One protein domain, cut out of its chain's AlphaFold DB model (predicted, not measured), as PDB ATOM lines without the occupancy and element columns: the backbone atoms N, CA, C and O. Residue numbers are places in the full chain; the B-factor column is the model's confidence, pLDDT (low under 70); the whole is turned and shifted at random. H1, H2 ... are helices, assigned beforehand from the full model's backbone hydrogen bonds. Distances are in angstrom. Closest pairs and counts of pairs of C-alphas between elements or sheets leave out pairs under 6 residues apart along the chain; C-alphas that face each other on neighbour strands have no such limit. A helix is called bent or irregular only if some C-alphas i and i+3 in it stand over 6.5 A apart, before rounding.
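What this domain is: This is residues 10 to 190 of the 346 residues of an uncharacterized protein of Corynebacterium sp. HMSC29G08 (UniProt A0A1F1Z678). Look for two lobes of helices set one after the other along the longest axis: in the first, H2, H4 and H5 pack on the long helix H1, with H3 near H1 and H2; in the second, H6 to H11 are wound in stacked turns as two rows, H6, H8, H10 and H7, H9, H11. The lobes join where H5 meets H7 and through the long link of residues 80 to 91. The printed part has 181 residues, with eleven named helices in the order H1 to H11 and no named strand; the class is all helix. The whole is compact, with a radius of gyration of the C-alphas of 17.8 A, yet elongated, its C-alphas spanning 54 by 35 by 25 A.

Where its parts are: Find C-alpha 10 at (108.988, 69.873, 10.264); from there H1, residues 10 to 27 and the longest helix by residues, runs 26.1 A to C-alpha 27 at (126.978, 50.954, 11.387). Next come H2, residues 29 to 34, 9.0 A; H3, residues 41 to 48, 10.3 A; H4, residues 51 to 65, 20.1 A; and H5, residues 72 to 79, 10.9 A. After these read H6, residues 92 to 101, 14.3 A; H7, residues 108 to 123, 22.6 A; H8, residues 127 to 138, 17.4 A; H9, residues 145 to 157, 18.4 A; H10, residues 165 to 172, 13.6 A; and H11, residues 180 to 188, 12.5 A, which ends with C-alpha 188 at (84.244, 41.931, 6.617). H8 and H10 are irregular, C-alphas 128 and 131 being 7.7 A apart and C-alphas 166 and 169 being 7.3 A apart. H1 and H4 are irregular only just, with 6.6 A between C-alphas 11 and 14 and 6.6 A between C-alphas 60 and 63.

How they stand to each other: Start at H1. With residues 20 to 27 alone it touches H4, opposite ways at a steep tilt of 52 degrees; the closest C-alphas, of Val 23 and Ile 57, are 6.1 A apart. With residues 12 to 16 alone it touches H5, closest at the C-alphas of Gln 12 and Val 73, 5.4 A. With residues 21 to 25 alone it touches H2, closest at the C-alphas of Glu 25 and Ala 32, 5.0 A. H3 is close to H1 but not clearly touching, 7.5 A between the C-alphas of Ala 17 and Trp 41. H4 and H5 form a helical hairpin, closest at the C-alphas of Ala 65 and Ala 74, 4.1 A. Residues 116 to 120 of H7 alone touch H5, with the C-alphas of Gly 79 and Thr 120 closest at 5.3 A. H6, H7, H8 and H9 are an up and down bundle, each running against the one before it. H6 and H8 touch the same way at a shallow tilt of 9 degrees, closest at the C-alphas of Val 95 and Phe 136, 5.6 A. H7 and H9 touch the same way at a shallow tilt of 24 degrees, closest at the C-alphas of Val 118 and Gln 147, 5.9 A. H8 touches H10, closest at the C-alphas of Asp 134 and Leu 167, 6.4 A; H9 touches H11, closest at the C-alphas of Lys 153 and Ala 185, 5.9 A. The hairpin H10 and H11 only just touches, with 3 pairs of C-alphas within 8 A, Val 171 and Leu 186 closest at 5.2 A. Among the pairs apart are H1 and H7, and H4 and H6. In H2, H3, H5, H6, H7, H9 and H11 every O i to N i+4 pair is within hydrogen-bond range; in H1 it is 12 of 14, in H4 9 of 11, in H8 6 of 8 and in H10 0 of 4, where 4 of 5 O i to N i+3 pairs are within range.

The domain as a whole: Find the two C-alphas farthest apart, those of Val 30 and Gly 177, at 54.5 A. The printed part runs from 10 to 190 with no cut. The one long link is H5 to H6, residues 80 to 91. The mean pLDDT of the printed part is 85.8; residue 10, residues 180 to 182 and residue 190 are under 70.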
ATOM      1  N   TYR A  10     108.000  69.060  10.986       64.19
ATOM      2  CA  TYR A  10     108.988  69.873  10.264       64.19
ATOM      3  C   TYR A  10     110.174  70.269  11.136       64.19
ATOM      4  O   TYR A  10     111.297  70.376  10.648       64.19
ATOM      5  N   GLU A  11     109.942  70.503  12.426       74.62
ATOM      6  CA  GLU A  11     111.013  70.815  13.368       74.62
ATOM      7  C   GLU A  11     111.737  69.551  13.844       74.62
ATOM      8  O   GLU A  11     112.945  69.587  14.089       74.62
ATOM      9  N   GLN A  12     111.020  68.430  13.990       81.88
ATOM     10  CA  GLN A  12     111.612  67.190  14.492       81.88
ATOM     11  C   GLN A  12     112.313  66.357  13.425       81.88
ATOM     12  O   GLN A  12     113.332  65.755  13.767       81.88
ATOM     13  N   ASP A  13     111.834  66.330  12.178       80.38
ATOM     14  CA  ASP A  13     112.427  65.509  11.115       80.38
ATOM     15  C   ASP A  13     113.927  65.801  10.909       80.38
ATOM     16  O   ASP A  13     114.718  64.873  11.058       80.38
ATOM     17  N   PRO A  14     114.403  67.058  10.764       83.88
ATOM     18  CA  PRO A  14     115.836  67.317  10.600       83.88
ATOM     19  C   PRO A  14     116.681  66.865  11.802       83.88
ATOM     20  O   PRO A  14     117.833  66.445  11.652       83.88
ATOM     21  N   ILE A  15     116.123  66.947  13.016       88.00
ATOM     22  CA  ILE A  15     116.801  66.509  14.242       88.00
ATOM     23  C   ILE A  15     116.845  64.979  14.290       88.00
ATOM     24  O   ILE A  15     117.900  64.406  14.569       88.00
ATOM     25  N   ALA A  16     115.724  64.317  14.002       87.44
ATOM     26  CA  ALA A  16     115.608  62.867  13.957       87.44
ATOM     27  C   ALA A  16     116.498  62.274  12.857       87.44
ATOM     28  O   ALA A  16     117.290  61.382  13.156       87.44
ATOM     29  N   ALA A  17     116.464  62.832  11.646       88.19
ATOM     30  CA  ALA A  17     117.331  62.482  10.528       88.19
ATOM     31  C   ALA A  17     118.806  62.585  10.930       88.19
ATOM     32  O   ALA A  17     119.552  61.617  10.811       88.19
ATOM     33  N   ALA A  18     119.235  63.700  11.535       90.31
ATOM     34  CA  ALA A  18     120.610  63.841  12.015       90.31
ATOM     35  C   ALA A  18     120.987  62.797  13.086       90.31
ATOM     36  O   ALA A  18     122.127  62.328  13.123       90.31
ATOM     37  N   MET A  19     120.057  62.422  13.973       92.56
ATOM     38  CA  MET A  19     120.284  61.376  14.975       92.56
ATOM     39  C   MET A  19     120.393  59.987  14.339       92.56
ATOM     40  O   MET A  19     121.318  59.246  14.678       92.56
ATOM     41  N   VAL A  20     119.497  59.649  13.410       92.19
ATOM     42  CA  VAL A  20     119.520  58.378  12.675       92.19
ATOM     43  C   VAL A  20     120.782  58.285  11.828       92.19
ATOM     44  O   VAL A  20     121.479  57.282  11.906       92.19
ATOM     45  N   MET A  21     121.167  59.342  11.117       92.62
ATOM     46  CA  MET A  21     122.351  59.333  10.255       92.62
ATOM     47  C   MET A  21     123.661  59.147  11.021       92.62
ATOM     48  O   MET A  21     124.549  58.457  10.531       92.62
ATOM     49  N   ARG A  22     123.769  59.640  12.263       94.38
ATOM     50  CA  ARG A  22     124.903  59.296  13.145       94.38
ATOM     51  C   ARG A  22     124.941  57.808  13.492       94.38
ATOM     52  O   ARG A  22     126.018  57.241  13.658       94.38
ATOM     53  N   VAL A  23     123.774  57.179  13.641       95.50
ATOM     54  CA  VAL A  23     123.682  55.731  13.852       95.50
ATOM     55  C   VAL A  23     124.052  54.985  12.573       95.50
ATOM     56  O   VAL A  23     124.841  54.046  12.652       95.50
ATOM     57  N   VAL A  24     123.547  55.418  11.414       93.81
ATOM     58  CA  VAL A  24     123.888  54.845  10.103       93.81
ATOM     59  C   VAL A  24     125.394  54.919   9.871       93.81
ATOM     60  O   VAL A  24     126.000  53.892   9.603       93.81
ATOM     61  N   GLU A  25     126.025  56.077  10.073       95.44
ATOM     62  CA  GLU A  25     127.477  56.262   9.925       95.44
ATOM     63  C   GLU A  25     128.281  55.322  10.836       95.44
ATOM     64  O   GLU A  25     129.304  54.771  10.428       95.44
ATOM     65  N   ALA A  26     127.797  55.086  12.059       95.25
ATOM     66  CA  ALA A  26     128.432  54.171  13.002       95.25
ATOM     67  C   ALA A  26     128.263  52.682  12.641       95.25
ATOM     68  O   ALA A  26     129.054  51.864  13.115       95.25
ATOM     69  N   VAL A  27     127.234  52.324  11.866       94.25
ATOM     70  CA  VAL A  27     126.978  50.954  11.387       94.25
ATOM     71  C   VAL A  27     127.679  50.718  10.049       94.25
ATOM     72  O   VAL A  27     128.441  49.764   9.910       94.25
ATOM     73  N   ASN A  28     127.466  51.610   9.083       93.38
ATOM     74  CA  ASN A  28     128.090  51.586   7.770       93.38
ATOM     75  C   ASN A  28     128.335  53.026   7.251       93.38
ATOM     76  O   ASN A  28     127.409  53.685   6.767       93.38
ATOM     77  N   PRO A  29     129.590  53.515   7.271       92.06
ATOM     78  CA  PRO A  29     129.921  54.858   6.797       92.06
ATOM     79  C   PRO A  29     129.824  55.016   5.271       92.06
ATOM     80  O   PRO A  29     129.718  56.140   4.791       92.06
ATOM     81  N   VAL A  30     129.864  53.920   4.500       91.12
ATOM     82  CA  VAL A  30     129.668  53.964   3.041       91.12
ATOM     83  C   VAL A  30     128.201  54.230   2.730       91.12
ATOM     84  O   VAL A  30     127.904  55.165   1.998       91.12
ATOM     85  N   LEU A  31     127.294  53.492   3.378       88.81
ATOM     86  CA  LEU A  31     125.851  53.727   3.286       88.81
ATOM     87  C   LEU A  31     125.490  55.159   3.703       88.81
ATOM     88  O   LEU A  31     124.715  55.829   3.030       88.81
ATOM     89  N   ALA A  32     126.093  55.666   4.783       89.44
ATOM     90  CA  ALA A  32     125.849  57.034   5.238       89.44
ATOM     91  C   ALA A  32     126.236  58.106   4.204       89.44
ATOM     92  O   ALA A  32     125.619  59.166   4.176       89.44
ATOM     93  N   ALA A  33     127.240  57.842   3.362       86.94
ATOM     94  CA  ALA A  33     127.670  58.756   2.305       86.94
ATOM     95  C   ALA A  33     126.760  58.727   1.063       86.94
ATOM     96  O   ALA A  33     126.827  59.642   0.243       86.94
ATOM     97  N   GLU A  34     125.937  57.687   0.915       83.75
ATOM     98  CA  GLU A  34     124.999  57.507  -0.202       83.75
ATOM     99  C   GLU A  34     123.615  58.107   0.089       83.75
ATOM    100  O   GLU A  34     122.840  58.345  -0.836       83.75
ATOM    101  N   ILE A  35     123.312  58.392   1.358       83.75
ATOM    102  CA  ILE A  35     122.025  58.938   1.790       83.75
ATOM    103  C   ILE A  35     122.097  60.469   1.864       83.75
ATOM    104  O   ILE A  35     122.862  61.037   2.646       83.75
ATOM    105  N   ASP A  36     121.246  61.146   1.089       78.94
ATOM    106  CA  ASP A  36     121.022  62.585   1.233       78.94
ATOM    107  C   ASP A  36     120.105  62.864   2.431       78.94
ATOM    108  O   ASP A  36     118.898  62.642   2.377       78.94
ATOM    109  N   VAL A  37     120.689  63.382   3.515       72.38
ATOM    110  CA  VAL A  37     119.990  63.709   4.771       72.38
ATOM    111  C   VAL A  37     118.940  64.811   4.593       72.38
ATOM    112  O   VAL A  37     118.022  64.909   5.401       72.38
ATOM    113  N   TYR A  38     119.075  65.646   3.561       72.44
ATOM    114  CA  TYR A  38     118.118  66.712   3.252       72.44
ATOM    115  C   TYR A  38     117.128  66.316   2.142       72.44
ATOM    116  O   TYR A  38     116.283  67.129   1.765       72.44
ATOM    117  N   GLY A  39     117.249  65.091   1.619       74.62
ATOM    118  CA  GLY A  39     116.332  64.470   0.667       74.62
ATOM    119  C   GLY A  39     115.452  63.400   1.327       74.62
ATOM    120  O   GLY A  39     115.208  63.434   2.532       74.62
ATOM    121  N   ASP A  40     114.979  62.429   0.539       77.25
ATOM    122  CA  ASP A  40     114.227  61.266   1.043       77.25
ATOM    123  C   ASP A  40     115.168  60.243   1.702       77.25
ATOM    124  O   ASP A  40     115.483  59.181   1.155       77.25
ATOM    125  N   TRP A  41     115.667  60.596   2.886       83.06
ATOM    126  CA  TRP A  41     116.617  59.767   3.619       83.06
ATOM    127  C   TRP A  41     115.992  58.439   4.082       83.06
ATOM    128  O   TRP A  41     116.690  57.427   4.155       83.06
ATOM    129  N   GLU A  42     114.680  58.408   4.348       83.06
ATOM    130  CA  GLU A  42     113.947  57.189   4.705       83.06
ATOM    131  C   GLU A  42     113.844  56.212   3.531       83.06
ATOM    132  O   GLU A  42     114.065  55.006   3.700       83.06
ATOM    133  N   GLY A  43     113.509  56.717   2.339       82.62
ATOM    134  CA  GLY A  43     113.469  55.947   1.100       82.62
ATOM    135  C   GLY A  43     114.842  55.397   0.734       82.62
ATOM    136  O   GLY A  43     114.976  54.190   0.520       82.62
ATOM    137  N   ALA A  44     115.875  56.243   0.785       83.25
ATOM    138  CA  ALA A  44     117.256  55.839   0.538       83.25
ATOM    139  C   ALA A  44     117.723  54.763   1.532       83.25
ATOM    140  O   ALA A  44     118.330  53.765   1.141       83.25
ATOM    141  N   LEU A  45     117.382  54.905   2.817       85.12
ATOM    142  CA  LEU A  45     117.702  53.895   3.821       85.12
ATOM    143  C   LEU A  45     116.987  52.566   3.532       85.12
ATOM    144  O   LEU A  45     117.583  51.505   3.689       85.12
ATOM    145  N   ARG A  46     115.730  52.603   3.079       82.31
ATOM    146  CA  ARG A  46     114.962  51.402   2.715       82.31
ATOM    147  C   ARG A  46     115.525  50.691   1.482       82.31
ATOM    148  O   ARG A  46     115.447  49.467   1.417       82.31
ATOM    149  N   GLU A  47     116.038  51.444   0.514       84.81
ATOM    150  CA  GLU A  47     116.568  50.913  -0.744       84.81
ATOM    151  C   GLU A  47     117.986  50.351  -0.593       84.81
ATOM    152  O   GLU A  47     118.294  49.287  -1.135       84.81
ATOM    153  N   HIS A  48     118.846  51.048   0.151       86.38
ATOM    154  CA  HIS A  48     120.280  50.762   0.171       86.38
ATOM    155  C   HIS A  48     120.740  49.956   1.388       86.38
ATOM    156  O   HIS A  48     121.739  49.242   1.297       86.38
ATOM    157  N   ALA A  49     120.027  50.020   2.519       87.44
ATOM    158  CA  ALA A  49     120.415  49.258   3.700       87.44
ATOM    159  C   ALA A  49     119.994  47.789   3.583       87.44
ATOM    160  O   ALA A  49     118.842  47.445   3.306       87.44
ATOM    161  N   THR A  50     120.924  46.887   3.876       88.88
ATOM    162  CA  THR A  50     120.619  45.462   3.991       88.88
ATOM    163  C   THR A  50     119.728  45.184   5.211       88.88
ATOM    164  O   THR A  50     119.735  45.942   6.185       88.88
ATOM    165  N   PRO A  51     119.011  44.044   5.249       86.31
ATOM    166  CA  PRO A  51     118.215  43.667   6.419       86.31
ATOM    167  C   PRO A  51     119.018  43.588   7.729       86.31
ATOM    168  O   PRO A  51     118.474  43.847   8.800       86.31
ATOM    169  N   VAL A  52     120.305  43.231   7.649       88.94
ATOM    170  CA  VAL A  52     121.211  43.159   8.807       88.94
ATOM    171  C   VAL A  52     121.550  44.560   9.312       88.94
ATOM    172  O   VAL A  52     121.470  44.807  10.514       88.94
ATOM    173  N   GLU A  53     121.864  45.485   8.405       91.50
ATOM    174  CA  GLU A  53     122.151  46.880   8.752       91.50
ATOM    175  C   GLU A  53     120.918  47.576   9.323       91.50
ATOM    176  O   GLU A  53     121.021  48.213  10.365       91.50
ATOM    177  N   LEU A  54     119.739  47.395   8.715       89.81
ATOM    178  CA  LEU A  54     118.482  47.942   9.237       89.81
ATOM    179  C   LEU A  54     118.192  47.450  10.657       89.81
ATOM    180  O   LEU A  54     117.820  48.249  11.516       89.81
ATOM    181  N   ALA A  55     118.404  46.159  10.925       87.56
ATOM    182  CA  ALA A  55     118.222  45.604  12.261       87.56
ATOM    183  C   ALA A  55     119.215  46.202  13.275       87.56
ATOM    184  O   ALA A  55     118.826  46.513  14.403       87.56
ATOM    185  N   GLU A  56     120.482  46.392  12.894       92.00
ATOM    186  CA  GLU A  56     121.493  46.997  13.767       92.00
ATOM    187  C   GLU A  56     121.224  48.489  14.022       92.00
ATOM    188  O   GLU A  56     121.281  48.942  15.172       92.00
ATOM    189  N   ILE A  57     120.871  49.244  12.979       94.44
ATOM    190  CA  ILE A  57     120.448  50.647  13.082       94.44
ATOM    191  C   ILE A  57     119.240  50.738  14.012       94.44
ATOM    192  O   ILE A  57     119.256  51.520  14.962       94.44
ATOM    193  N   GLY A  58     118.236  49.883  13.810       91.81
ATOM    194  CA  GLY A  58     117.053  49.810  14.657       91.81
ATOM    195  C   GLY A  58     117.394  49.579  16.132       91.81
ATOM    196  O   GLY A  58     116.931  50.322  16.997       91.81
ATOM    197  N   GLN A  59     118.269  48.617  16.443       92.19
ATOM    198  CA  GLN A  59     118.700  48.357  17.825       92.19
ATOM    199  C   GLN A  59     119.389  49.561  18.479       92.19
ATOM    200  O   GLN A  59     119.224  49.785  19.680       92.19
ATOM    201  N   ARG A  60     120.142  50.346  17.705       94.25
ATOM    202  CA  ARG A  60     120.850  51.539  18.192       94.25
ATOM    203  C   ARG A  60     119.946  52.774  18.290       94.25
ATOM    204  O   ARG A  60     120.156  53.595  19.181       94.25
ATOM    205  N   VAL A  61     118.929  52.897  17.432       93.56
ATOM    206  CA  VAL A  61     117.921  53.974  17.481       93.56
ATOM    207  C   VAL A  61     116.907  53.747  18.602       93.56
ATOM    208  O   VAL A  61     116.501  54.704  19.260       93.56
ATOM    209  N   ARG A  62     116.534  52.494  18.880       91.69
ATOM    210  CA  ARG A  62     115.540  52.123  19.900       91.69
ATOM    211  C   ARG A  62     115.692  52.851  21.250       91.69
ATOM    212  O   ARG A  62     114.719  53.476  21.666       91.69
ATOM    213  N   PRO A  63     116.863  52.868  21.923       91.88
ATOM    214  CA  PRO A  63     117.014  53.578  23.198       91.88
ATOM    215  C   PRO A  63     116.858  55.103  23.081       91.88
ATOM    216  O   PRO A  63     116.561  55.762  24.076       91.88
ATOM    217  N   LEU A  64     117.053  55.682  21.891       92.12
ATOM    218  CA  LEU A  64     116.825  57.107  21.650       92.12
ATOM    219  C   LEU A  64     115.327  57.412  21.580       92.12
ATOM    220  O   LEU A  64     114.915  58.448  22.092       92.12
ATOM    221  N   ALA A  65     114.538  56.527  20.977       89.69
ATOM    222  CA  ALA A  65     113.089  56.665  20.860       89.69
ATOM    223  C   ALA A  65     112.349  56.312  22.163       89.69
ATOM    224  O   ALA A  65     111.441  57.022  22.581       89.69
ATOM    225  N   GLU A  66     112.769  55.256  22.865       89.12
ATOM    226  CA  GLU A  66     112.105  54.780  24.091       89.12
ATOM    227  C   GLU A  66     112.462  55.608  25.345       89.12
ATOM    228  O   GLU A  66     111.977  55.320  26.437       89.12
ATOM    229  N   ARG A  67     113.289  56.660  25.224       87.38
ATOM    230  CA  ARG A  67     113.713  57.485  26.374       87.38
ATOM    231  C   ARG A  67     112.565  58.258  27.032       87.38
ATOM    232  O   ARG A  67     112.597  58.467  28.242       87.38
ATOM    233  N   SER A  68     111.610  58.744  26.236       85.56
ATOM    234  CA  SER A  68     110.455  59.526  26.695       85.56
ATOM    235  C   SER A  68     109.491  59.778  25.539       85.56
ATOM    236  O   SER A  68     109.851  60.469  24.595       85.56
ATOM    237  N   PHE A  69     108.245  59.314  25.633       84.38
ATOM    238  CA  PHE A  69     107.228  59.619  24.616       84.38
ATOM    239  C   PHE A  69     106.731  61.080  24.673       84.38
ATOM    240  O   PHE A  69     106.153  61.584  23.715       84.38
ATOM    241  N   ASP A  70     106.995  61.785  25.781       83.44
ATOM    242  CA  ASP A  70     106.738  63.227  25.911       83.44
ATOM    243  C   ASP A  70     107.806  64.096  25.215       83.44
ATOM    244  O   ASP A  70     107.620  65.305  25.092       83.44
ATOM    245  N   ASP A  71     108.930  63.509  24.784       86.75
ATOM    246  CA  ASP A  71     109.949  64.199  23.985       86.75
ATOM    247  C   ASP A  71     109.565  64.107  22.491       86.75
ATOM    248  O   ASP A  71     109.514  62.994  21.959       86.75
ATOM    249  N   PRO A  72     109.319  65.240  21.800       85.88
ATOM    250  CA  PRO A  72     108.874  65.255  20.403       85.88
ATOM    251  C   PRO A  72     109.788  64.476  19.459       85.88
ATOM    252  O   PRO A  72     109.326  63.741  18.591       85.88
ATOM    253  N   VAL A  73     111.105  64.595  19.647       88.69
ATOM    254  CA  VAL A  73     112.090  63.925  18.790       88.69
ATOM    255  C   VAL A  73     112.101  62.431  19.083       88.69
ATOM    256  O   VAL A  73     112.191  61.621  18.167       88.69
ATOM    257  N   ALA A  74     112.004  62.040  20.353       89.06
ATOM    258  CA  ALA A  74     111.937  60.627  20.721       89.06
ATOM    259  C   ALA A  74     110.662  59.958  20.185       89.06
ATOM    260  O   ALA A  74     110.729  58.847  19.662       89.06
ATOM    261  N   ARG A  75     109.524  60.657  20.241       88.06
ATOM    262  CA  ARG A  75     108.262  60.203  19.653       88.06
ATOM    263  C   ARG A  75     108.330  60.101  18.132       88.06
ATOM    264  O   ARG A  75     107.880  59.098  17.589       88.06
ATOM    265  N   TYR A  76     108.966  61.065  17.467       88.38
ATOM    266  CA  TYR A  76     109.224  60.976  16.031       88.38
ATOM    267  C   TYR A  76     110.085  59.745  15.691       88.38
ATOM    268  O   TYR A  76     109.766  58.953  14.808       88.38
ATOM    269  N   LEU A  77     111.160  59.511  16.451       90.00
ATOM    270  CA  LEU A  77     111.998  58.320  16.274       90.00
ATOM    271  C   LEU A  77     111.229  57.012  16.527       90.00
ATOM    272  O   LEU A  77     111.544  55.994  15.914       90.00
ATOM    273  N   PHE A  78     110.227  57.026  17.411       89.25
ATOM    274  CA  PHE A  78     109.374  55.868  17.674       89.25
ATOM    275  C   PHE A  78     108.508  55.511  16.457       89.25
ATOM    276  O   PHE A  78     108.389  54.332  16.125       89.25
ATOM    277  N   GLY A  79     107.960  56.497  15.740       86.38
ATOM    278  CA  GLY A  79     107.190  56.239  14.517       86.38
ATOM    279  C   GLY A  79     108.030  55.692  13.354       86.38
ATOM    280  O   GLY A  79     107.482  55.058  12.458       86.38
ATOM    281  N   LEU A  80     109.363  55.822  13.402       87.19
ATOM    282  CA  LEU A  80     110.288  55.216  12.430       87.19
ATOM    283  C   LEU A  80     110.555  53.722  12.672       87.19
ATOM    284  O   LEU A  80     111.197  53.054  11.861       87.19
ATOM    285  N   PHE A  81     110.083  53.158  13.782       87.50
ATOM    286  CA  PHE A  81     110.318  51.752  14.120       87.50
ATOM    287  C   PHE A  81     109.907  50.752  13.024       87.50
ATOM    288  O   PHE A  81     110.696  49.842  12.748       87.50
ATOM    289  N   PRO A  82     108.762  50.910  12.332       82.31
ATOM    290  CA  PRO A  82     108.388  50.049  11.212       82.31
ATOM    291  C   PRO A  82     109.385  50.098  10.045       82.31
ATOM    292  O   PRO A  82     109.706  49.052   9.473       82.31
ATOM    293  N   LEU A  83     109.912  51.288   9.714       83.44
ATOM    294  CA  LEU A  83     110.964  51.459   8.704       83.44
ATOM    295  C   LEU A  83     112.218  50.672   9.105       83.44
ATOM    296  O   LEU A  83     112.755  49.908   8.307       83.44
ATOM    297  N   LEU A  84     112.615  50.790  10.373       84.19
ATOM    298  CA  LEU A  84     113.786  50.129  10.954       84.19
ATOM    299  C   LEU A  84     113.549  48.654  11.327       84.19
ATOM    300  O   LEU A  84     114.377  48.044  12.001       84.19
ATOM    301  N   LYS A  85     112.416  48.068  10.909       79.81
ATOM    302  CA  LYS A  85     112.027  46.671  11.180       79.81
ATOM    303  C   LYS A  85     111.977  46.315  12.673       79.81
ATOM    304  O   LYS A  85     112.116  45.150  13.047       79.81
ATOM    305  N   ILE A  86     111.730  47.300  13.535       82.56
ATOM    306  CA  ILE A  86     111.483  47.093  14.961       82.56
ATOM    307  C   ILE A  86     109.999  46.759  15.128       82.56
ATOM    308  O   ILE A  86     109.139  47.629  15.036       82.56
ATOM    309  N   THR A  87     109.695  45.486  15.374       70.50
ATOM    310  CA  THR A  87     108.309  45.000  15.494       70.50
ATOM    311  C   THR A  87     107.848  44.769  16.935       70.50
ATOM    312  O   THR A  87     106.670  44.526  17.150       70.50
ATOM    313  N   SER A  88     108.749  44.842  17.923       71.00
ATOM    314  CA  SER A  88     108.499  44.483  19.337       71.00
ATOM    315  C   SER A  88     108.537  45.681  20.296       71.00
ATOM    316  O   SER A  88     109.057  45.586  21.414       71.00
ATOM    317  N   SER A  89     108.086  46.848  19.845       79.25
ATOM    318  CA  SER A  89     108.032  48.045  20.683       79.25
ATOM    319  C   SER A  89     106.798  48.055  21.577       79.25
ATOM    320  O   SER A  89     105.717  47.634  21.177       79.25
ATOM    321  N   ASP A  90     106.948  48.562  22.800       84.88
ATOM    322  CA  ASP A  90     105.800  48.754  23.680       84.88
ATOM    323  C   ASP A  90     104.969  49.945  23.191       84.88
ATOM    324  O   ASP A  90     105.302  51.106  23.426       84.88
ATOM    325  N   VAL A  91     103.872  49.660  22.494       88.69
ATOM    326  CA  VAL A  91     102.964  50.692  21.976       88.69
ATOM    327  C   VAL A  91     101.997  51.247  23.020       88.69
ATOM    328  O   VAL A  91     101.149  52.078  22.693       88.69
ATOM    329  N   SER A  92     102.125  50.842  24.288       90.62
ATOM    330  CA  SER A  92     101.297  51.372  25.376       90.62
ATOM    331  C   SER A  92     101.449  52.888  25.523       90.62
ATOM    332  O   SER A  92     100.459  53.553  25.806       90.62
ATOM    333  N   TYR A  93     102.634  53.446  25.241       88.94
ATOM    334  CA  TYR A  93     102.876  54.894  25.294       88.94
ATOM    335  C   TYR A  93     102.009  55.687  24.307       88.94
ATOM    336  O   TYR A  93     101.491  56.744  24.657       88.94
ATOM    337  N   VAL A  94     101.806  55.144  23.104       90.94
ATOM    338  CA  VAL A  94     100.954  55.749  22.071       90.94
ATOM    339  C   VAL A  94      99.498  55.758  22.544       90.94
ATOM    340  O   VAL A  94      98.812  56.776  22.503       90.94
ATOM    341  N   VAL A  95      99.028  54.626  23.080       94.19
ATOM    342  CA  VAL A  95      97.658  54.494  23.604       94.19
ATOM    343  C   VAL A  95      97.426  55.377  24.834       94.19
ATOM    344  O   VAL A  95      96.348  55.955  24.984       94.19
ATOM    345  N   ASP A  96      98.425  55.506  25.709       93.12
ATOM    346  CA  ASP A  96      98.386  56.417  26.854       93.12
ATOM    347  C   ASP A  96      98.234  57.873  26.409       93.12
ATOM    348  O   ASP A  96      97.494  58.626  27.040       93.12
ATOM    349  N   GLU A  97      98.891  58.279  25.322       90.75
ATOM    350  CA  GLU A  97      98.767  59.639  24.803       90.75
ATOM    351  C   GLU A  97      97.379  59.894  24.201       90.75
ATOM    352  O   GLU A  97      96.770  60.918  24.512       90.75
ATOM    353  N   PHE A  98      96.804  58.939  23.458       93.62
ATOM    354  CA  PHE A  98      95.405  59.025  23.019       93.62
ATOM    355  C   PHE A  98      94.435  59.216  24.194       93.62
ATOM    356  O   PHE A  98      93.542  60.059  24.122       93.62
ATOM    357  N   GLU A  99      94.612  58.476  25.293       94.44
ATOM    358  CA  GLU A  99      93.783  58.637  26.498       94.44
ATOM    359  C   GLU A  99      93.939  60.020  27.140       94.44
ATOM    360  O   GLU A  99      92.948  60.595  27.593       94.44
ATOM    361  N   LYS A 100      95.157  60.576  27.173       91.69
ATOM    362  CA  LYS A 100      95.394  61.935  27.690       91.69
ATOM    363  C   LYS A 100      94.740  63.005  26.815       91.69
ATOM    364  O   LYS A 100      94.272  64.010  27.342       91.69
ATOM    365  N   LEU A 101      94.737  62.808  25.496       90.69
ATOM    366  CA  LEU A 101      94.301  63.804  24.514       90.69
ATOM    367  C   LEU A 101      92.813  63.711  24.146       90.69
ATOM    368  O   LEU A 101      92.284  64.611  23.499       90.69
ATOM    369  N   LYS A 102      92.106  62.655  24.557       93.25
ATOM    370  CA  LYS A 102      90.729  62.393  24.111       93.25
ATOM    371  C   LYS A 102      89.715  63.486  24.457       93.25
ATOM    372  O   LYS A 102      88.740  63.643  23.733       93.25
ATOM    373  N   ASP A 103      89.914  64.220  25.546       92.31
ATOM    374  CA  ASP A 103      88.979  65.259  26.006       92.31
ATOM    375  C   ASP A 103      89.424  66.661  25.567       92.31
ATOM    376  O   ASP A 103      88.872  67.677  25.997       92.31
ATOM    377  N   GLU A 104      90.450  66.726  24.717       89.88
ATOM    378  CA  GLU A 104      90.990  67.985  24.253       89.88
ATOM    379  C   GLU A 104      90.134  68.645  23.183       89.88
ATOM    380  O   GLU A 104      89.462  67.998  22.382       89.88
ATOM    381  N   LYS A 105      90.156  69.983  23.170       87.06
ATOM    382  CA  LYS A 105      89.409  70.747  22.173       87.06
ATOM    383  C   LYS A 105      90.006  70.483  20.780       87.06
ATOM    384  O   LYS A 105      91.192  70.770  20.609       87.06
ATOM    385  N   PRO A 106      89.197  70.068  19.786       83.69
ATOM    386  CA  PRO A 106      89.677  69.829  18.429       83.69
ATOM    387  C   PRO A 106      90.387  71.049  17.833       83.69
ATOM    388  O   PRO A 106      89.865  72.172  17.863       83.69
ATOM    389  N   CYS A 107      91.580  70.820  17.293       81.25
ATOM    390  CA  CYS A 107      92.362  71.781  16.525       81.25
ATOM    391  C   CYS A 107      93.321  71.042  15.583       81.25
ATOM    392  O   CYS A 107      93.598  69.863  15.775       81.25
ATOM    393  N   LEU A 108      93.859  71.760  14.592       79.56
ATOM    394  CA  LEU A 108      94.740  71.182  13.574       79.56
ATOM    395  C   LEU A 108      95.978  70.494  14.172       79.56
ATOM    396  O   LEU A 108      96.359  69.422  13.717       79.56
ATOM    397  N   ASP A 109      96.588  71.093  15.196       79.81
ATOM    398  CA  ASP A 109      97.775  70.524  15.845       79.81
ATOM    399  C   ASP A 109      97.450  69.210  16.563       79.81
ATOM    400  O   ASP A 109      98.229  68.263  16.510       79.81
ATOM    401  N   LEU A 110      96.281  69.132  17.209       82.31
ATOM    402  CA  LEU A 110      95.816  67.905  17.845       82.31
ATOM    403  C   LEU A 110      95.573  66.813  16.799       82.31
ATOM    404  O   LEU A 110      96.063  65.704  16.974       82.31
ATOM    405  N   ASP A 111      94.888  67.133  15.698       81.44
ATOM    406  CA  ASP A 111      94.623  66.168  14.625       81.44
ATOM    407  C   ASP A 111      95.931  65.591  14.057       81.44
ATOM    408  O   ASP A 111      96.055  64.379  13.928       81.44
ATOM    409  N   ARG A 112      96.950  66.432  13.822       79.69
ATOM    410  CA  ARG A 112      98.278  65.990  13.350       79.69
ATOM    411  C   ARG A 112      98.949  65.005  14.304       79.69
ATOM    412  O   ARG A 112      99.498  63.997  13.870       79.69
ATOM    413  N   VAL A 113      98.903  65.303  15.601       83.25
ATOM    414  CA  VAL A 113      99.478  64.456  16.654       83.25
ATOM    415  C   VAL A 113      98.763  63.100  16.709       83.25
ATOM    416  O   VAL A 113      99.415  62.062  16.807       83.25
ATOM    417  N   LEU A 114      97.430  63.099  16.625       87.75
ATOM    418  CA  LEU A 114      96.622  61.877  16.648       87.75
ATOM    419  C   LEU A 114      96.793  61.045  15.366       87.75
ATOM    420  O   LEU A 114      96.850  59.819  15.443       87.75
ATOM    421  N   ASP A 115      96.901  61.690  14.203       85.19
ATOM    422  CA  ASP A 115      97.120  61.020  12.917       85.19
ATOM    423  C   ASP A 115      98.492  60.324  12.877       85.19
ATOM    424  O   ASP A 115      98.592  59.149  12.528       85.19
ATOM    425  N   TYR A 116      99.542  60.998  13.349       84.81
ATOM    426  CA  TYR A 116     100.873  60.396  13.458       84.81
ATOM    427  C   TYR A 116     100.888  59.148  14.361       84.81
ATOM    428  O   TYR A 116     101.468  58.102  14.043       84.81
ATOM    429  N   ASP A 117     100.213  59.234  15.506       89.19
ATOM    430  CA  ASP A 117     100.130  58.130  16.454       89.19
ATOM    431  C   ASP A 117      99.305  56.953  15.924       89.19
ATOM    432  O   ASP A 117      99.663  55.794  16.161       89.19
ATOM    433  N   VAL A 118      98.208  57.208  15.200       90.81
ATOM    434  CA  VAL A 118      97.421  56.111  14.625       90.81
ATOM    435  C   VAL A 118      98.189  55.403  13.516       90.81
ATOM    436  O   VAL A 118      98.136  54.175  13.455       90.81
ATOM    437  N   ASP A 119      98.968  56.123  12.708       86.06
ATOM    438  CA  ASP A 119      99.833  55.524  11.685       86.06
ATOM    439  C   ASP A 119     100.895  54.614  12.312       86.06
ATOM    440  O   ASP A 119     101.171  53.515  11.807       86.06
ATOM    441  N   THR A 120     101.416  55.007  13.478       86.81
ATOM    442  CA  THR A 120     102.301  54.161  14.288       86.81
ATOM    443  C   THR A 120     101.589  52.870  14.710       86.81
ATOM    444  O   THR A 120     102.105  51.776  14.464       86.81
ATOM    445  N   LEU A 121     100.376  52.961  15.277       90.50
ATOM    446  CA  LEU A 121      99.583  51.785  15.678       90.50
ATOM    447  C   LEU A 121      99.204  50.885  14.490       90.50
ATOM    448  O   LEU A 121      99.196  49.659  14.614       90.50
ATOM    449  N   ILE A 122      98.903  51.471  13.328       86.50
ATOM    450  CA  ILE A 122      98.598  50.734  12.096       86.50
ATOM    451  C   ILE A 122      99.828  49.959  11.621       86.50
ATOM    452  O   ILE A 122      99.704  48.811  11.179       86.50
ATOM    453  N   SER A 123     101.008  50.568  11.684       83.25
ATOM    454  CA  SER A 123     102.247  49.998  11.150       83.25
ATOM    455  C   SER A 123     102.788  48.836  11.981       83.25
ATOM    456  O   SER A 123     103.363  47.903  11.427       83.25
ATOM    457  N   VAL A 124     102.535  48.846  13.288       82.00
ATOM    458  CA  VAL A 124     102.951  47.799  14.239       82.00
ATOM    459  C   VAL A 124     101.835  46.803  14.577       82.00
ATOM    460  O   VAL A 124     101.917  46.072  15.561       82.00
ATOM    461  N   MET A 125     100.759  46.775  13.792       83.44
ATOM    462  CA  MET A 125      99.602  45.917  14.036       83.44
ATOM    463  C   MET A 125      99.969  44.425  13.943       83.44
ATOM    464  O   MET A 125     100.121  43.876  12.851       83.44
ATOM    465  N   ALA A 126     100.088  43.776  15.102       84.81
ATOM    466  CA  ALA A 126     100.517  42.389  15.253       84.81
ATOM    467  C   ALA A 126      99.859  41.735  16.490       84.81
ATOM    468  O   ALA A 126      99.379  42.459  17.371       84.81
ATOM    469  N   PRO A 127      99.771  40.388  16.566       86.62
ATOM    470  CA  PRO A 127      99.102  39.685  17.666       86.62
ATOM    471  C   PRO A 127      99.581  40.091  19.067       86.62
ATOM    472  O   PRO A 127      98.778  40.206  19.991       86.62
ATOM    473  N   GLU A 128     100.875  40.368  19.216       88.06
ATOM    474  CA  GLU A 128     101.510  40.833  20.450       88.06
ATOM    475  C   GLU A 128     100.968  42.175  20.971       88.06
ATOM    476  O   GLU A 128     101.042  42.427  22.171       88.06
ATOM    477  N   HIS A 129     100.364  43.002  20.112       90.50
ATOM    478  CA  HIS A 129      99.830  44.322  20.470       90.50
ATOM    479  C   HIS A 129      98.298  44.351  20.605       90.50
ATOM    480  O   HIS A 129      97.720  45.417  20.821       90.50
ATOM    481  N   ILE A 130      97.610  43.203  20.503       92.12
ATOM    482  CA  ILE A 130      96.134  43.133  20.554       92.12
ATOM    483  C   ILE A 130      95.567  43.816  21.805       92.12
ATOM    484  O   ILE A 130      94.550  44.498  21.710       92.12
ATOM    485  N   ALA A 131      96.211  43.663  22.965       93.00
ATOM    486  CA  ALA A 131      95.730  44.258  24.212       93.00
ATOM    487  C   ALA A 131      95.745  45.797  24.166       93.00
ATOM    488  O   ALA A 131      94.784  46.442  24.584       93.00
ATOM    489  N   GLN A 132      96.809  46.389  23.619       94.56
ATOM    490  CA  GLN A 132      96.929  47.835  23.436       94.56
ATOM    491  C   GLN A 132      95.932  48.344  22.391       94.56
ATOM    492  O   GLN A 132      95.269  49.354  22.623       94.56
ATOM    493  N   LEU A 133      95.766  47.623  21.280       94.44
ATOM    494  CA  LEU A 133      94.791  47.973  20.245       94.44
ATOM    495  C   LEU A 133      93.346  47.892  20.764       94.44
ATOM    496  O   LEU A 133      92.554  48.790  20.488       94.44
ATOM    497  N   ASP A 134      93.005  46.872  21.559       95.25
ATOM    498  CA  ASP A 134      91.697  46.769  22.223       95.25
ATOM    499  C   ASP A 134      91.462  47.962  23.153       95.25
ATOM    500  O   ASP A 134      90.415  48.605  23.087       95.25
ATOM    501  N   ARG A 135      92.462  48.310  23.972       96.56
ATOM    502  CA  ARG A 135      92.393  49.470  24.865       96.56
ATOM    503  C   ARG A 135      92.160  50.768  24.087       96.56
ATOM    504  O   ARG A 135      91.244  51.507  24.433       96.56
ATOM    505  N   PHE A 136      92.923  51.011  23.021       97.19
ATOM    506  CA  PHE A 136      92.748  52.180  22.155       97.19
ATOM    507  C   PHE A 136      91.343  52.243  21.544       97.19
ATOM    508  O   PHE A 136      90.680  53.278  21.595       97.19
ATOM    509  N   LEU A 137      90.841  51.124  21.018       96.25
ATOM    510  CA  LEU A 137      89.510  51.055  20.411       96.25
ATOM    511  C   LEU A 137      88.376  51.212  21.428       96.25
ATOM    512  O   LEU A 137      87.252  51.545  21.054       96.25
ATOM    513  N   ARG A 138      88.641  51.009  22.720       96.44
ATOM    514  CA  ARG A 138      87.658  51.224  23.786       96.44
ATOM    515  C   ARG A 138      87.546  52.670  24.245       96.44
ATOM    516  O   ARG A 138      86.499  52.980  24.811       96.44
ATOM    517  N   ILE A 139      88.524  53.534  23.959       96.25
ATOM    518  CA  ILE A 139      88.503  54.951  24.362       96.25
ATOM    519  C   ILE A 139      87.211  55.607  23.871       96.25
ATOM    520  O   ILE A 139      86.985  55.721  22.670       96.25
ATOM    521  N   ASP A 140      86.351  56.011  24.800       93.56
ATOM    522  CA  ASP A 140      85.048  56.589  24.483       93.56
ATOM    523  C   ASP A 140      85.159  58.114  24.382       93.56
ATOM    524  O   ASP A 140      85.054  58.819  25.383       93.56
ATOM    525  N   SER A 141      85.466  58.612  23.183       92.00
ATOM    526  CA  SER A 141      85.513  60.044  22.878       92.00
ATOM    527  C   SER A 141      85.329  60.298  21.379       92.00
ATOM    528  O   SER A 141      85.872  59.576  20.542       92.00
ATOM    529  N   GLU A 142      84.594  61.360  21.043       87.81
ATOM    530  CA  GLU A 142      84.420  61.827  19.663       87.81
ATOM    531  C   GLU A 142      85.730  62.355  19.052       87.81
ATOM    532  O   GLU A 142      85.919  62.245  17.842       87.81
ATOM    533  N   THR A 143      86.654  62.865  19.874       89.50
ATOM    534  CA  THR A 143      87.929  63.454  19.430       89.50
ATOM    535  C   THR A 143      88.837  62.431  18.753       89.50
ATOM    536  O   THR A 143      89.464  62.739  17.748       89.50
ATOM    537  N   VAL A 144      88.892  61.204  19.278       91.81
ATOM    538  CA  VAL A 144      89.779  60.132  18.775       91.81
ATOM    539  C   VAL A 144      89.069  59.174  17.816       91.81
ATOM    540  O   VAL A 144      89.660  58.218  17.307       91.81
ATOM    541  N   TRP A 145      87.776  59.396  17.581       88.31
ATOM    542  CA  TRP A 145      86.953  58.542  16.735       88.31
ATOM    543  C   TRP A 145      87.485  58.424  15.297       88.31
ATOM    544  O   TRP A 145      87.503  57.301  14.777       88.31
ATOM    545  N   PRO A 146      87.936  59.510  14.628       84.06
ATOM    546  CA  PRO A 146      88.487  59.408  13.276       84.06
ATOM    547  C   PRO A 146      89.665  58.430  13.199       84.06
ATOM    548  O   PRO A 146      89.697  57.579  12.308       84.06
ATOM    549  N   GLN A 147      90.566  58.475  14.182       91.50
ATOM    550  CA  GLN A 147      91.723  57.587  14.268       91.50
ATOM    551  C   GLN A 147      91.308  56.143  14.577       91.50
ATOM    552  O   GLN A 147      91.778  55.209  13.928       91.50
ATOM    553  N   GLN A 148      90.352  55.923  15.485       91.88
ATOM    554  CA  GLN A 148      89.799  54.581  15.720       91.88
ATOM    555  C   GLN A 148      89.208  53.982  14.434       91.88
ATOM    556  O   GLN A 148      89.450  52.816  14.116       91.88
ATOM    557  N   ALA A 149      88.483  54.783  13.650       83.56
ATOM    558  CA  ALA A 149      87.934  54.344  12.374       83.56
ATOM    559  C   ALA A 149      89.021  54.044  11.327       83.56
ATOM    560  O   ALA A 149      88.882  53.070  10.583       83.56
ATOM    561  N   ALA A 150      90.092  54.844  11.268       81.44
ATOM    562  CA  ALA A 150      91.241  54.595  10.396       81.44
ATOM    563  C   ALA A 150      91.923  53.261  10.741       81.44
ATOM    564  O   ALA A 150      92.109  52.415   9.862       81.44
ATOM    565  N   LEU A 151      92.173  53.009  12.030       89.56
ATOM    566  CA  LEU A 151      92.759  51.758  12.508       89.56
ATOM    567  C   LEU A 151      91.877  50.538  12.189       89.56
ATOM    568  O   LEU A 151      92.385  49.515  11.725       89.56
ATOM    569  N   ILE A 152      90.553  50.638  12.383       85.06
ATOM    570  CA  ILE A 152      89.609  49.559  12.038       85.06
ATOM    571  C   ILE A 152      89.672  49.242  10.540       85.06
ATOM    572  O   ILE A 152      89.754  48.075  10.151       85.06
ATOM    573  N   LYS A 153      89.661  50.262   9.679       79.25
ATOM    574  CA  LYS A 153      89.753  50.058   8.226       79.25
ATOM    575  C   LYS A 153      91.063  49.374   7.844       79.25
ATOM    576  O   LYS A 153      91.026  48.341   7.172       79.25
ATOM    577  N   ALA A 154      92.186  49.889   8.342       78.81
ATOM    578  CA  ALA A 154      93.508  49.349   8.056       78.81
ATOM    579  C   ALA A 154      93.649  47.893   8.522       78.81
ATOM    580  O   ALA A 154      94.127  47.041   7.774       78.81
ATOM    581  N   GLY A 155      93.176  47.557   9.724       77.19
ATOM    582  CA  GLY A 155      93.271  46.181  10.211       77.19
ATOM    583  C   GLY A 155      92.355  45.202   9.479       77.19
ATOM    584  O   GLY A 155      92.707  44.030   9.337       77.19
ATOM    585  N   VAL A 156      91.212  45.651   8.947       76.81
ATOM    586  CA  VAL A 156      90.360  44.806   8.092       76.81
ATOM    587  C   VAL A 156      91.038  44.563   6.747       76.81
ATOM    588  O   VAL A 156      91.053  43.424   6.275       76.81
ATOM    589  N   GLN A 157      91.631  45.602   6.151       70.81
ATOM    590  CA  GLN A 157      92.399  45.498   4.906       70.81
ATOM    591  C   GLN A 157      93.589  44.540   5.057       70.81
ATOM    592  O   GLN A 157      93.783  43.661   4.218       70.81
ATOM    593  N   LYS A 158      94.323  44.631   6.173       72.62
ATOM    594  CA  LYS A 158      95.436  43.726   6.508       72.62
ATOM    595  C   LYS A 158      94.989  42.312   6.901       72.62
ATOM    596  O   LYS A 158      95.826  41.432   7.067       72.62
ATOM    597  N   GLY A 159      93.687  42.077   7.079       73.56
ATOM    598  CA  GLY A 159      93.142  40.808   7.571       73.56
ATOM    599  C   GLY A 159      93.404  40.535   9.057       73.56
ATOM    600  O   GLY A 159      92.976  39.498   9.550       73.56
ATOM    601  N   PHE A 160      94.034  41.467   9.776       81.81
ATOM    602  CA  PHE A 160      94.445  41.337  11.176       81.81
ATOM    603  C   PHE A 160      93.285  40.983  12.111       81.81
ATOM    604  O   PHE A 160      93.389  40.070  12.925       81.81
ATOM    605  N   PHE A 161      92.148  41.671  11.973       82.00
ATOM    606  CA  PHE A 161      91.020  41.473  12.882       82.00
ATOM    607  C   PHE A 161      90.371  40.090  12.783       82.00
ATOM    608  O   PHE A 161      89.651  39.707  13.700       82.00
ATOM    609  N   ARG A 162      90.603  39.340  11.700       75.06
ATOM    610  CA  ARG A 162      90.026  37.996  11.535       75.06
ATOM    611  C   ARG A 162      90.614  36.999  12.526       75.06
ATOM    612  O   ARG A 162      89.882  36.153  13.019       75.06
ATOM    613  N   ASP A 163      91.896  37.159  12.844       75.19
ATOM    614  CA  ASP A 163      92.634  36.280  13.756       75.19
ATOM    615  C   ASP A 163      92.684  36.841  15.195       75.19
ATOM    616  O   ASP A 163      93.270  36.238  16.092       75.19
ATOM    617  N   ALA A 164      92.056  37.999  15.434       85.19
ATOM    618  CA  ALA A 164      92.025  38.677  16.726       85.19
ATOM    619  C   ALA A 164      90.656  38.515  17.411       85.19
ATOM    620  O   ALA A 164      89.850  39.449  17.447       85.19
ATOM    621  N   ASP A 165      90.400  37.340  18.000       85.81
ATOM    622  CA  ASP A 165      89.146  37.018  18.711       85.81
ATOM    623  C   ASP A 165      88.751  38.082  19.746       85.81
ATOM    624  O   ASP A 165      87.581  38.454  19.870       85.81
ATOM    625  N   ALA A 166      89.744  38.634  20.449       87.94
ATOM    626  CA  ALA A 166      89.553  39.675  21.454       87.94
ATOM    627  C   ALA A 166      88.925  40.964  20.894       87.94
ATOM    628  O   ALA A 166      88.369  41.740  21.662       87.94
ATOM    629  N   LEU A 167      88.979  41.185  19.577       92.25
ATOM    630  CA  LEU A 167      88.491  42.387  18.897       92.25
ATOM    631  C   LEU A 167      87.157  42.155  18.168       92.25
ATOM    632  O   LEU A 167      86.579  43.088  17.615       92.25
ATOM    633  N   GLN A 168      86.596  40.941  18.214       88.94
ATOM    634  CA  GLN A 168      85.338  40.604  17.529       88.94
ATOM    635  C   GLN A 168      84.113  41.361  18.071       88.94
ATOM    636  O   GLN A 168      83.091  41.476  17.387       88.94
ATOM    637  N   TRP A 169      84.209  41.951  19.267       92.38
ATOM    638  CA  TRP A 169      83.171  42.835  19.812       92.38
ATOM    639  C   TRP A 169      82.928  44.082  18.944       92.38
ATOM    640  O   TRP A 169      81.825  44.635  18.984       92.38
ATOM    641  N   LEU A 170      83.907  44.503  18.127       91.44
ATOM    642  CA  LEU A 170      83.789  45.660  17.230       91.44
ATOM    643  C   LEU A 170      82.599  45.533  16.279       91.44
ATOM    644  O   LEU A 170      81.955  46.529  15.950       91.44
ATOM    645  N   VAL A 171      82.244  44.309  15.887       87.00
ATOM    646  CA  VAL A 171      81.175  44.065  14.916       87.00
ATOM    647  C   VAL A 171      79.796  44.515  15.416       87.00
ATOM    648  O   VAL A 171      78.920  44.808  14.607       87.00
ATOM    649  N   SER A 172      79.596  44.607  16.730       88.25
ATOM    650  CA  SER A 172      78.369  45.120  17.360       88.25
ATOM    651  C   SER A 172      78.640  46.337  18.249       88.25
ATOM    652  O   SER A 172      77.910  46.580  19.206       88.25
ATOM    653  N   SER A 173      79.727  47.058  17.985       90.50
ATOM    654  CA  SER A 173      80.166  48.198  18.791       90.50
ATOM    655  C   SER A 173      79.498  49.515  18.388       90.50
ATOM    656  O   SER A 173      78.760  49.585  17.404       90.50
ATOM    657  N   ARG A 174      79.839  50.588  19.116       90.75
ATOM    658  CA  ARG A 174      79.437  51.977  18.827       90.75
ATOM    659  C   ARG A 174      79.856  52.487  17.442       90.75
ATOM    660  O   ARG A 174      79.306  53.472  16.974       90.75
ATOM    661  N   PHE A 175      80.802  51.822  16.779       86.06
ATOM    662  CA  PHE A 175      81.257  52.190  15.438       86.06
ATOM    663  C   PHE A 175      80.230  51.874  14.337       86.06
ATOM    664  O   PHE A 175      80.334  52.400  13.228       86.06
ATOM    665  N   ARG A 176      79.231  51.032  14.636       84.88
ATOM    666  CA  ARG A 176      78.151  50.690  13.705       84.88
ATOM    667  C   ARG A 176      77.217  51.864  13.440       84.88
ATOM    668  O   ARG A 176      76.845  52.592  14.353       84.88
ATOM    669  N   GLY A 177      76.794  52.001  12.186       72.38
ATOM    670  CA  GLY A 177      75.866  53.037  11.737       72.38
ATOM    671  C   GLY A 177      76.488  54.428  11.623       72.38
ATOM    672  O   GLY A 177      75.795  55.366  11.233       72.38
ATOM    673  N   TRP A 178      77.782  54.578  11.927       72.38
ATOM    674  CA  TRP A 178      78.467  55.864  11.823       72.38
ATOM    675  C   TRP A 178      78.643  56.299  10.365       72.38
ATOM    676  O   TRP A 178      78.316  57.425   9.999       72.38
ATOM    677  N   ASN A 179      79.125  55.396   9.507       73.88
ATOM    678  CA  ASN A 179      79.067  55.562   8.059       73.88
ATOM    679  C   ASN A 179      79.156  54.209   7.339       73.88
ATOM    680  O   ASN A 179      79.693  53.233   7.864       73.88
ATOM    681  N   ARG A 180      78.698  54.197   6.080       68.06
ATOM    682  CA  ARG A 180      78.641  52.995   5.236       68.06
ATOM    683  C   ARG A 180      79.994  52.291   5.075       68.06
ATOM    684  O   ARG A 180      80.022  51.069   4.991       68.06
ATOM    685  N   TYR A 181      81.101  53.032   5.017       64.50
ATOM    686  CA  TYR A 181      82.433  52.447   4.826       64.50
ATOM    687  C   TYR A 181      82.903  51.687   6.066       64.50
ATOM    688  O   TYR A 181      83.451  50.593   5.950       64.50
ATOM    689  N   LEU A 182      82.679  52.250   7.256       69.56
ATOM    690  CA  LEU A 182      83.026  51.583   8.506       69.56
ATOM    691  C   LEU A 182      82.123  50.369   8.747       69.56
ATOM    692  O   LEU A 182      82.621  49.317   9.132       69.56
ATOM    693  N   ASP A 183      80.833  50.464   8.417       70.69
ATOM    694  CA  ASP A 183      79.922  49.317   8.474       70.69
ATOM    695  C   ASP A 183      80.389  48.163   7.575       70.69
ATOM    696  O   ASP A 183      80.436  47.016   8.019       70.69
ATOM    697  N   GLN A 184      80.824  48.461   6.348       73.00
ATOM    698  CA  GLN A 184      81.389  47.454   5.447       73.00
ATOM    699  C   GLN A 184      82.676  46.827   5.995       73.00
ATOM    700  O   GLN A 184      82.873  45.619   5.856       73.00
ATOM    701  N   ALA A 185      83.553  47.617   6.619       73.38
ATOM    702  CA  ALA A 185      84.758  47.090   7.255       73.38
ATOM    703  C   ALA A 185      84.396  46.119   8.395       73.38
ATOM    704  O   ALA A 185      84.916  45.005   8.451       73.38
ATOM    705  N   LEU A 186      83.437  46.498   9.242       82.19
ATOM    706  CA  LEU A 186      82.955  45.672  10.349       82.19
ATOM    707  C   LEU A 186      82.245  44.393   9.871       82.19
ATOM    708  O   LEU A 186      82.385  43.347  10.502       82.19
ATOM    709  N   ASP A 187      81.529  44.431   8.744       81.88
ATOM    710  CA  ASP A 187      80.937  43.229   8.134       81.88
ATOM    711  C   ASP A 187      82.012  42.235   7.673       81.88
ATOM    712  O   ASP A 187      81.885  41.027   7.882       81.88
ATOM    713  N   ARG A 188      83.115  42.742   7.107       75.06
ATOM    714  CA  ARG A 188      84.244  41.931   6.617       75.06
ATOM    715  C   ARG A 188      85.060  41.268   7.733       75.06
ATOM    716  O   ARG A 188      85.841  40.364   7.428       75.06
ATOM    717  N   MET A 189      84.886  41.668   8.997       79.88
ATOM    718  CA  MET A 189      85.538  41.018  10.144       79.88
ATOM    719  C   MET A 189      85.010  39.599  10.408       79.88
ATOM    720  O   MET A 189      85.764  38.771  10.908       79.88
ATOM    721  N   ARG A 190      83.741  39.306  10.071       63.84
ATOM    722  CA  ARG A 190      83.083  38.006  10.339       63.84
ATOM    723  C   ARG A 190      83.249  36.965   9.233       63.84
ATOM    724  O   ARG A 190      82.827  35.823   9.403       63.84
TER     725      ARG A 190